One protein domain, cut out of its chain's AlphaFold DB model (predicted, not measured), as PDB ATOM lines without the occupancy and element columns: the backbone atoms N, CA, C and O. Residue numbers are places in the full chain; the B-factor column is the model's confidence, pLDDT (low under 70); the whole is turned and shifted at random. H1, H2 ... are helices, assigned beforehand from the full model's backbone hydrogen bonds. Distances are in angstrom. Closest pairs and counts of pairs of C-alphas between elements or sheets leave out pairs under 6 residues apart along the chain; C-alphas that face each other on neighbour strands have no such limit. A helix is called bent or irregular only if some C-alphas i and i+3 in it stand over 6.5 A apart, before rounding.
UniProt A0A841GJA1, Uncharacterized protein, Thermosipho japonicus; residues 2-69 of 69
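Overview. This is residues 2 to 69 of the 69 residues of an uncharacterized protein of Thermosipho japonicus (UniProt A0A841GJA1). One long helix, H1, sticks out with residues 2 to 31 from a small head, where the short helices H2 and H3 fold back and forth near its far end. Printed are 68 residues with three named helices, in the order H1, H2, H3, and no named strand: all helix. The whole is an extended rod, radius of gyration of the C-alphas 20.8 A, spans 68 by 17 by 15 A.

Arrangement. H1, residues 2 to 44, touches H2, residues 50 to 56, with residues 39 to 43 alone; look at their closest C-alphas, Met 42 and Phe 50, 5.6 A apart. This helical hairpin runs opposite ways at a shallow tilt of 34 degrees, only just short of steep. H2 and H3, residues 60 to 67, touch as a second helical hairpin, opposite ways at 33 degrees, shallow but only just; their closest C-alphas, Lys 51 and Leu 66, are 6.9 A apart. H1 and H3 are near each other. In H1 and H2 every O i to N i+4 pair is within hydrogen-bond range; in H3 0 of 4 are, beside 4 of 5 O i to N i+3 pairs.

Along the chain. Find C-alpha 2 at (99.855, 229.852, 218.589); H1 runs 62.9 A to C-alpha 44. H2 is 10.0 A long. H3, 12.4 A, ends at C-alpha 67 (165.492, 224.438, 213.318) and is irregular: C-alphas 61 and 64 are 7.1 A apart.

Size, cuts and confidence. The C-alphas farthest apart, Gln 2 and Lys 69, are 68.0 A apart. The printed part has no cut, both links are tight, and pLDDT is under 70 at residues 68 to 69.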
ATOM      1  N   GLN A   2      98.814 229.000 219.217       81.00
ATOM      2  CA  GLN A   2      99.855 229.852 218.589       81.00
ATOM      3  C   GLN A   2     101.115 230.094 219.449       81.00
ATOM      4  O   GLN A   2     102.230 229.968 218.953       81.00
ATOM      5  N   ARG A   3     100.957 230.377 220.750       87.19
ATOM      6  CA  ARG A   3     102.094 230.596 221.669       87.19
ATOM      7  C   ARG A   3     103.001 229.368 221.814       87.19
ATOM      8  O   ARG A   3     104.204 229.523 221.961       87.19
ATOM      9  N   PHE A   4     102.437 228.163 221.726       93.44
ATOM     10  CA  PHE A   4     103.201 226.915 221.791       93.44
ATOM     11  C   PHE A   4     104.107 226.752 220.566       93.44
ATOM     12  O   PHE A   4     105.294 226.482 220.715       93.44
ATOM     13  N   TYR A   5     103.582 227.009 219.363       93.94
ATOM     14  CA  TYR A   5     104.375 226.948 218.133       93.94
ATOM     15  C   TYR A   5     105.486 228.004 218.086       93.94
ATOM     16  O   TYR A   5     106.569 227.710 217.593       93.94
ATOM     17  N   LEU A   6     105.259 229.197 218.645       94.25
ATOM     18  CA  LEU A   6     106.296 230.230 218.772       94.25
ATOM     19  C   LEU A   6     107.449 229.789 219.684       94.25
ATOM     20  O   LEU A   6     108.617 229.958 219.331       94.25
ATOM     21  N   ILE A   7     107.129 229.186 220.833       94.88
ATOM     22  CA  ILE A   7     108.137 228.645 221.757       94.88
ATOM     23  C   ILE A   7     108.914 227.517 221.072       94.88
ATOM     24  O   ILE A   7     110.142 227.518 221.085       94.88
ATOM     25  N   LEU A   8     108.207 226.599 220.410       95.62
ATOM     26  CA  LEU A   8     108.818 225.484 219.698       95.62
ATOM     27  C   LEU A   8     109.760 225.965 218.584       95.62
ATOM     28  O   LEU A   8     110.905 225.528 218.520       95.62
ATOM     29  N   ALA A   9     109.320 226.915 217.754       95.62
ATOM     30  CA  ALA A   9     110.139 227.499 216.694       95.62
ATOM     31  C   ALA A   9     111.393 228.191 217.245       95.62
ATOM     32  O   ALA A   9     112.471 228.060 216.672       95.62
ATOM     33  N   THR A  10     111.272 228.875 218.385       96.50
ATOM     34  CA  THR A  10     112.413 229.518 219.050       96.50
ATOM     35  C   THR A  10     113.447 228.490 219.505       96.50
ATOM     36  O   THR A  10     114.641 228.684 219.286       96.50
ATOM     37  N   ILE A  11     113.003 227.366 220.076       97.38
ATOM     38  CA  ILE A  11     113.895 226.270 220.480       97.38
ATOM     39  C   ILE A  11     114.621 225.699 219.258       97.38
ATOM     40  O   ILE A  11     115.843 225.555 219.287       97.38
ATOM     41  N   PHE A  12     113.901 225.429 218.166       97.56
ATOM     42  CA  PHE A  12     114.510 224.938 216.927       97.56
ATOM     43  C   PHE A  12     115.509 225.927 216.330       97.56
ATOM     44  O   PHE A  12     116.583 225.513 215.903       97.56
ATOM     45  N   ALA A  13     115.199 227.224 216.338       97.31
ATOM     46  CA  ALA A  13     116.119 228.253 215.867       97.31
ATOM     47  C   ALA A  13     117.402 228.286 216.711       97.31
ATOM     48  O   ALA A  13     118.501 228.374 216.165       97.31
ATOM     49  N   PHE A  14     117.279 228.156 218.034       97.75
ATOM     50  CA  PHE A  14     118.434 228.143 218.926       97.75
ATOM     51  C   PHE A  14     119.306 226.900 218.716       97.75
ATOM     52  O   PHE A  14     120.524 227.013 218.589       97.75
ATOM     53  N   LEU A  15     118.683 225.723 218.606       97.62
ATOM     54  CA  LEU A  15     119.378 224.477 218.281       97.62
ATOM     55  C   LEU A  15     120.084 224.573 216.927       97.62
ATOM     56  O   LEU A  15     121.257 224.227 216.828       97.62
ATOM     57  N   PHE A  16     119.404 225.106 215.910       97.50
ATOM     58  CA  PHE A  16     119.981 225.306 214.586       97.50
ATOM     59  C   PHE A  16     121.225 226.196 214.636       97.50
ATOM     60  O   PHE A  16     122.253 225.831 214.073       97.50
ATOM     61  N   LEU A  17     121.164 227.326 215.346       98.00
ATOM     62  CA  LEU A  17     122.313 228.218 215.494       98.00
ATOM     63  C   LEU A  17     123.484 227.512 216.181       98.00
ATOM     64  O   LEU A  17     124.604 227.570 215.677       98.00
ATOM     65  N   LEU A  18     123.233 226.806 217.286       97.44
ATOM     66  CA  LEU A  18     124.272 226.055 217.993       97.44
ATOM     67  C   LEU A  18     124.936 225.017 217.083       97.44
ATOM     68  O   LEU A  18     126.165 224.969 216.998       97.44
ATOM     69  N   THR A  19     124.141 224.225 216.364       97.25
ATOM     70  CA  THR A  19     124.657 223.224 215.425       97.25
ATOM     71  C   THR A  19     125.428 223.872 214.277       97.25
ATOM     72  O   THR A  19     126.506 223.397 213.927       97.25
ATOM     73  N   PHE A  20     124.933 224.979 213.723       97.06
ATOM     74  CA  PHE A  20     125.595 225.698 212.637       97.06
ATOM     75  C   PHE A  20     126.958 226.261 213.062       97.06
ATOM     76  O   PHE A  20     127.952 226.085 212.357       97.06
ATOM     77  N   PHE A  21     127.039 226.892 214.236       97.19
ATOM     78  CA  PHE A  21     128.314 227.380 214.766       97.19
ATOM     79  C   PHE A  21     129.283 226.237 215.072       97.19
ATOM     80  O   PHE A  21     130.481 226.368 214.815       97.19
ATOM     81  N   HIS A  22     128.777 225.109 215.575       97.06
ATOM     82  CA  HIS A  22     129.596 223.927 215.811       97.06
ATOM     83  C   HIS A  22     130.170 223.355 214.509       97.06
ATOM     84  O   HIS A  22     131.372 223.108 214.436       97.06
ATOM     85  N   LEU A  23     129.342 223.227 213.467       97.00
ATOM     86  CA  LEU A  23     129.771 222.788 212.140       97.00
ATOM     87  C   LEU A  23     130.859 223.707 211.578       97.00
ATOM     88  O   LEU A  23     131.935 223.238 211.227       97.00
ATOM     89  N   LYS A  24     130.637 225.025 211.605       96.31
ATOM     90  CA  LYS A  24     131.631 225.999 211.135       96.31
ATOM     91  C   LYS A  24     132.954 225.902 211.904       96.31
ATOM     92  O   LYS A  24     134.027 226.070 211.332       96.31
ATOM     93  N   SER A  25     132.897 225.628 213.209       96.12
ATOM     94  CA  SER A  25     134.101 225.398 214.010       96.12
ATOM     95  C   SER A  25     134.836 224.120 213.597       96.12
ATOM     96  O   SER A  25     136.066 224.127 213.543       96.12
ATOM     97  N   LEU A  26     134.107 223.041 213.301       95.81
ATOM     98  CA  LEU A  26     134.685 221.788 212.814       95.81
ATOM     99  C   LEU A  26     135.332 221.956 211.440       95.81
ATOM    100  O   LEU A  26     136.455 221.496 211.267       95.81
ATOM    101  N   ASP A  27     134.689 222.667 210.515       96.44
ATOM    102  CA  ASP A  27     135.246 222.937 209.186       96.44
ATOM    103  C   ASP A  27     136.566 223.710 209.282       96.44
ATOM    104  O   ASP A  27     137.564 223.319 208.681       96.44
ATOM    105  N   ASN A  28     136.620 224.741 210.132       94.25
ATOM    106  CA  ASN A  28     137.857 225.487 210.373       94.25
ATOM    107  C   ASN A  28     138.970 224.596 210.953       94.25
ATOM    108  O   ASN A  28     140.134 224.712 210.567       94.25
ATOM    109  N   LYS A  29     138.629 223.700 211.891       93.62
ATOM    110  CA  LYS A  29     139.592 222.745 212.466       93.62
ATOM    111  C   LYS A  29     140.072 221.736 211.429       93.62
ATOM    112  O   LYS A  29     141.252 221.390 211.423       93.62
ATOM    113  N   LEU A  30     139.176 221.272 210.563       95.25
ATOM    114  CA  LEU A  30     139.500 220.357 209.480       95.25
ATOM    115  C   LEU A  30     140.453 221.019 208.482       95.25
ATOM    116  O   LEU A  30     141.478 220.429 208.151       95.25
ATOM    117  N   GLU A  31     140.171 222.254 208.065       95.56
ATOM    118  CA  GLU A  31     141.047 223.014 207.169       95.56
ATOM    119  C   GLU A  31     142.440 223.220 207.788       95.56
ATOM    120  O   GLU A  31     143.460 223.010 207.127       95.56
ATOM    121  N   TYR A  32     142.504 223.563 209.080       93.19
ATOM    122  CA  TYR A  32     143.773 223.689 209.802       93.19
ATOM    123  C   TYR A  32     144.544 222.359 209.852       93.19
ATOM    124  O   TYR A  32     145.734 222.313 209.539       93.19
ATOM    125  N   SER A  33     143.863 221.251 210.156       93.31
ATOM    126  CA  SER A  33     144.471 219.916 210.176       93.31
ATOM    127  C   SER A  33     144.984 219.483 208.797       93.31
ATOM    128  O   SER A  33     146.062 218.897 208.689       93.31
ATOM    129  N   GLN A  34     144.268 219.818 207.723       95.25
ATOM    130  CA  GLN A  34     144.719 219.561 206.354       95.25
ATOM    131  C   GLN A  34     145.991 220.347 206.012       95.25
ATOM    132  O   GLN A  34     146.912 219.784 205.415       95.25
ATOM    133  N   LYS A  35     146.076 221.621 206.422       94.94
ATOM    134  CA  LYS A  35     147.292 222.437 206.261       94.94
ATOM    135  C   LYS A  35     148.476 221.825 207.008       94.94
ATOM    136  O   LYS A  35     149.556 221.706 206.431       94.94
ATOM    137  N   LEU A  36     148.274 221.364 208.242       93.88
ATOM    138  CA  LEU A  36     149.313 220.670 209.009       93.88
ATOM    139  C   LEU A  36     149.802 219.398 208.319       93.88
ATOM    140  O   LEU A  36     151.005 219.230 208.131       93.88
ATOM    141  N   ASN A  37     148.887 218.528 207.888       93.75
ATOM    142  CA  ASN A  37     149.250 217.292 207.192       93.75
ATOM    143  C   ASN A  37     150.066 217.576 205.925       93.75
ATOM    144  O   ASN A  37     151.082 216.928 205.684       93.75
ATOM    145  N   LYS A  38     149.672 218.596 205.158       94.44
ATOM    146  CA  LYS A  38     150.410 219.020 203.967       94.44
ATOM    147  C   LYS A  38     151.803 219.563 204.306       94.44
ATOM    148  O   LYS A  38     152.758 219.272 203.591       94.44
ATOM    149  N   ALA A  39     151.947 220.316 205.395       93.19
ATOM    150  CA  ALA A  39     153.255 220.773 205.860       93.19
ATOM    151  C   ALA A  39     154.156 219.591 206.264       93.19
ATOM    152  O   ALA A  39     155.324 219.556 205.881       93.19
ATOM    153  N   TYR A  40     153.617 218.589 206.966       92.12
ATOM    154  CA  TYR A  40     154.356 217.366 207.293       92.12
ATOM    155  C   TYR A  40     154.797 216.594 206.048       92.12
ATOM    156  O   TYR A  40     155.945 216.157 205.972       92.12
ATOM    157  N   GLU A  41     153.923 216.467 205.053       93.00
ATOM    158  CA  GLU A  41     154.263 215.849 203.773       93.00
ATOM    159  C   GLU A  41     155.419 216.593 203.082       93.00
ATOM    160  O   GLU A  41     156.394 215.973 202.652       93.00
ATOM    161  N   MET A  42     155.372 217.930 203.044       92.94
ATOM    162  CA  MET A  42     156.465 218.756 202.515       92.94
ATOM    163  C   MET A  42     157.777 218.558 203.285       92.94
ATOM    164  O   MET A  42     158.843 218.496 202.669       92.94
ATOM    165  N   TYR A  43     157.716 218.442 204.615       91.00
ATOM    166  CA  TYR A  43     158.890 218.199 205.453       91.00
ATOM    167  C   TYR A  43     159.552 216.856 205.126       91.00
ATOM    168  O   TYR A  43     160.755 216.812 204.858       91.00
ATOM    169  N   VAL A  44     158.762 215.777 205.084       91.75
ATOM    170  CA  VAL A  44     159.241 214.418 204.777       91.75
ATOM    171  C   VAL A  44     159.832 214.346 203.369       91.75
ATOM    172  O   VAL A  44     160.910 213.784 203.179       91.75
ATOM    173  N   ASN A  45     159.188 214.994 202.397       93.00
ATOM    174  CA  ASN A  45     159.654 215.050 201.012       93.00
ATOM    175  C   ASN A  45     160.814 216.040 200.787       93.00
ATOM    176  O   ASN A  45     161.250 216.230 199.653       93.00
ATOM    177  N   LYS A  46     161.329 216.671 201.853       87.69
ATOM    178  CA  LYS A  46     162.398 217.683 201.824       87.69
ATOM    179  C   LYS A  46     162.107 218.871 200.898       87.69
ATOM    180  O   LYS A  46     163.049 219.529 200.453       87.69
ATOM    181  N   ASP A  47     160.837 219.211 200.676       88.75
ATOM    182  CA  ASP A  47     160.437 220.339 199.828       88.75
ATOM    183  C   ASP A  47     161.063 221.648 200.357       88.75
ATOM    184  O   ASP A  47     161.092 221.923 201.565       88.75
ATOM    185  N   LEU A  48     161.620 222.450 199.446       86.19
ATOM    186  CA  LEU A  48     162.238 223.746 199.744       86.19
ATOM    187  C   LEU A  48     161.191 224.791 200.157       86.19
ATOM    188  O   LEU A  48     161.501 225.703 200.919       86.19
ATOM    189  N   ARG A  49     159.938 224.616 199.720       91.44
ATOM    190  CA  ARG A  49     158.809 225.516 200.000       91.44
ATOM    191  C   ARG A  49     158.209 225.329 201.391       91.44
ATOM    192  O   ARG A  49     157.339 226.097 201.782       91.44
ATOM    193  N   PHE A  50     158.668 224.335 202.153       90.06
ATOM    194  CA  PHE A  50     158.154 224.034 203.492       90.06
ATOM    195  C   PHE A  50     158.170 225.256 204.424       90.06
ATOM    196  O   PHE A  50     157.182 225.525 205.105       90.06
ATOM    197  N   LYS A  51     159.264 226.029 204.411       87.94
ATOM    198  CA  LYS A  51     159.410 227.228 205.247       87.94
ATOM    199  C   LYS A  51     158.363 228.291 204.908       87.94
ATOM    200  O   LYS A  51     157.639 228.739 205.789       87.94
ATOM    201  N   GLU A  52     158.257 228.635 203.628       92.06
ATOM    202  CA  GLU A  52     157.280 229.607 203.131       92.06
ATOM    203  C   GLU A  52     155.840 229.139 203.398       92.06
ATOM    204  O   GLU A  52     154.978 229.926 203.781       92.06
ATOM    205  N   TYR A  53     155.578 227.836 203.267       93.50
ATOM    206  CA  TYR A  53     154.265 227.262 203.537       93.50
ATOM    207  C   TYR A  53     153.859 227.381 205.014       93.50
ATOM    208  O   TYR A  53     152.705 227.713 205.291       93.50
ATOM    209  N   ILE A  54     154.783 227.157 205.955       92.50
ATOM    210  CA  ILE A  54     154.532 227.350 207.393       92.50
ATOM    211  C   ILE A  54     154.235 228.815 207.709       92.50
ATOM    212  O   ILE A  54     153.259 229.092 208.407       92.50
ATOM    213  N   GLU A  55     155.056 229.737 207.198       90.12
ATOM    214  CA  GLU A  55     154.916 231.174 207.456       90.12
ATOM    215  C   GLU A  55     153.590 231.711 206.899       90.12
ATOM    216  O   GLU A  55     152.842 232.366 207.620       90.12
ATOM    217  N   ASN A  56     153.225 231.339 205.669       92.75
ATOM    218  CA  ASN A  56     151.979 231.785 205.039       92.75
ATOM    219  C   ASN A  56     150.710 231.202 205.687       92.75
ATOM    220  O   ASN A  56     149.634 231.786 205.561       92.75
ATOM    221  N   ASN A  57     150.806 230.049 206.361       91.25
ATOM    222  CA  ASN A  57     149.663 229.389 207.008       91.25
ATOM    223  C   ASN A  57     149.656 229.538 208.539       91.25
ATOM    224  O   ASN A  57     148.794 228.943 209.183       91.25
ATOM    225  N   ASN A  58     150.573 230.327 209.116       88.88
ATOM    226  CA  ASN A  58     150.727 230.532 210.563       88.88
ATOM    227  C   ASN A  58     150.795 229.217 211.365       88.88
ATOM    228  O   ASN A  58     150.190 229.085 212.427       88.88
ATOM    229  N   LEU A  59     151.520 228.220 210.848       89.44
ATOM    230  CA  LEU A  59     151.677 226.913 211.500       89.44
ATOM    231  C   LEU A  59     152.804 226.967 212.539       89.44
ATOM    232  O   LEU A  59     153.833 226.301 212.403       89.44
ATOM    233  N   ASP A  60     152.629 227.799 213.566       85.06
ATOM    234  CA  ASP A  60     153.657 228.090 214.576       85.06
ATOM    235  C   ASP A  60     154.162 226.832 215.292       85.06
ATOM    236  O   ASP A  60     155.349 226.715 215.595       85.06
ATOM    237  N   GLU A  61     153.277 225.856 215.487       85.69
ATOM    238  CA  GLU A  61     153.603 224.563 216.084       85.69
ATOM    239  C   GLU A  61     154.633 223.760 215.283       85.69
ATOM    240  O   GLU A  61     155.300 222.917 215.863       85.69
ATOM    241  N   LEU A  62     154.809 224.021 213.984       85.94
ATOM    242  CA  LEU A  62     155.787 223.328 213.141       85.94
ATOM    243  C   LEU A  62     157.100 224.101 212.984       85.94
ATOM    244  O   LEU A  62     158.035 223.585 212.369       85.94
ATOM    245  N   LYS A  63     157.221 225.307 213.555       84.38
ATOM    246  CA  LYS A  63     158.442 226.123 213.432       84.38
ATOM    247  C   LYS A  63     159.685 225.416 213.975       84.38
ATOM    248  O   LYS A  63     160.743 225.531 213.366       84.38
ATOM    249  N   TYR A  64     159.561 224.600 215.025       84.19
ATOM    250  CA  TYR A  64     160.692 223.830 215.570       84.19
ATOM    251  C   TYR A  64     161.289 222.826 214.565       84.19
ATOM    252  O   TYR A  64     162.444 222.422 214.697       84.19
ATOM    253  N   LEU A  65     160.523 222.400 213.551       82.94
ATOM    254  CA  LEU A  65     161.016 221.501 212.503       82.94
ATOM    255  C   LEU A  65     161.932 222.221 211.509       82.94
ATOM    256  O   LEU A  65     162.746 221.563 210.863       82.94
ATOM    257  N   LEU A  66     161.836 223.552 211.401       79.00
ATOM    258  CA  LEU A  66     162.757 224.363 210.602       79.00
ATOM    259  C   LEU A  66     164.148 224.425 211.237       79.00
ATOM    260  O   LEU A  66     165.134 224.457 210.514       79.00
ATOM    261  N   GLU A  67     164.227 224.403 212.568       72.38
ATOM    262  CA  GLU A  67     165.492 224.438 213.318       72.38
ATOM    263  C   GLU A  67     166.247 223.099 213.279       72.38
ATOM    264  O   GLU A  67     167.443 223.052 213.553       72.38
ATOM    265  N   ARG A  68     165.551 222.001 212.951       61.44
ATOM    266  CA  ARG A  68     166.113 220.639 212.880       61.44
ATOM    267  C   ARG A  68     166.485 220.180 211.467       61.44
ATOM    268  O   ARG A  68     166.932 219.043 211.319       61.44
ATOM    269  N   LYS A  69     166.222 220.996 210.445       55.00
ATOM    270  CA  LYS A  69     166.529 220.695 209.040       55.00
ATOM    271  C   LYS A  69     167.922 221.204 208.685       55.00
ATOM    272  O   LYS A  69     168.603 220.482 207.925       55.00
TER     273      LYS A  69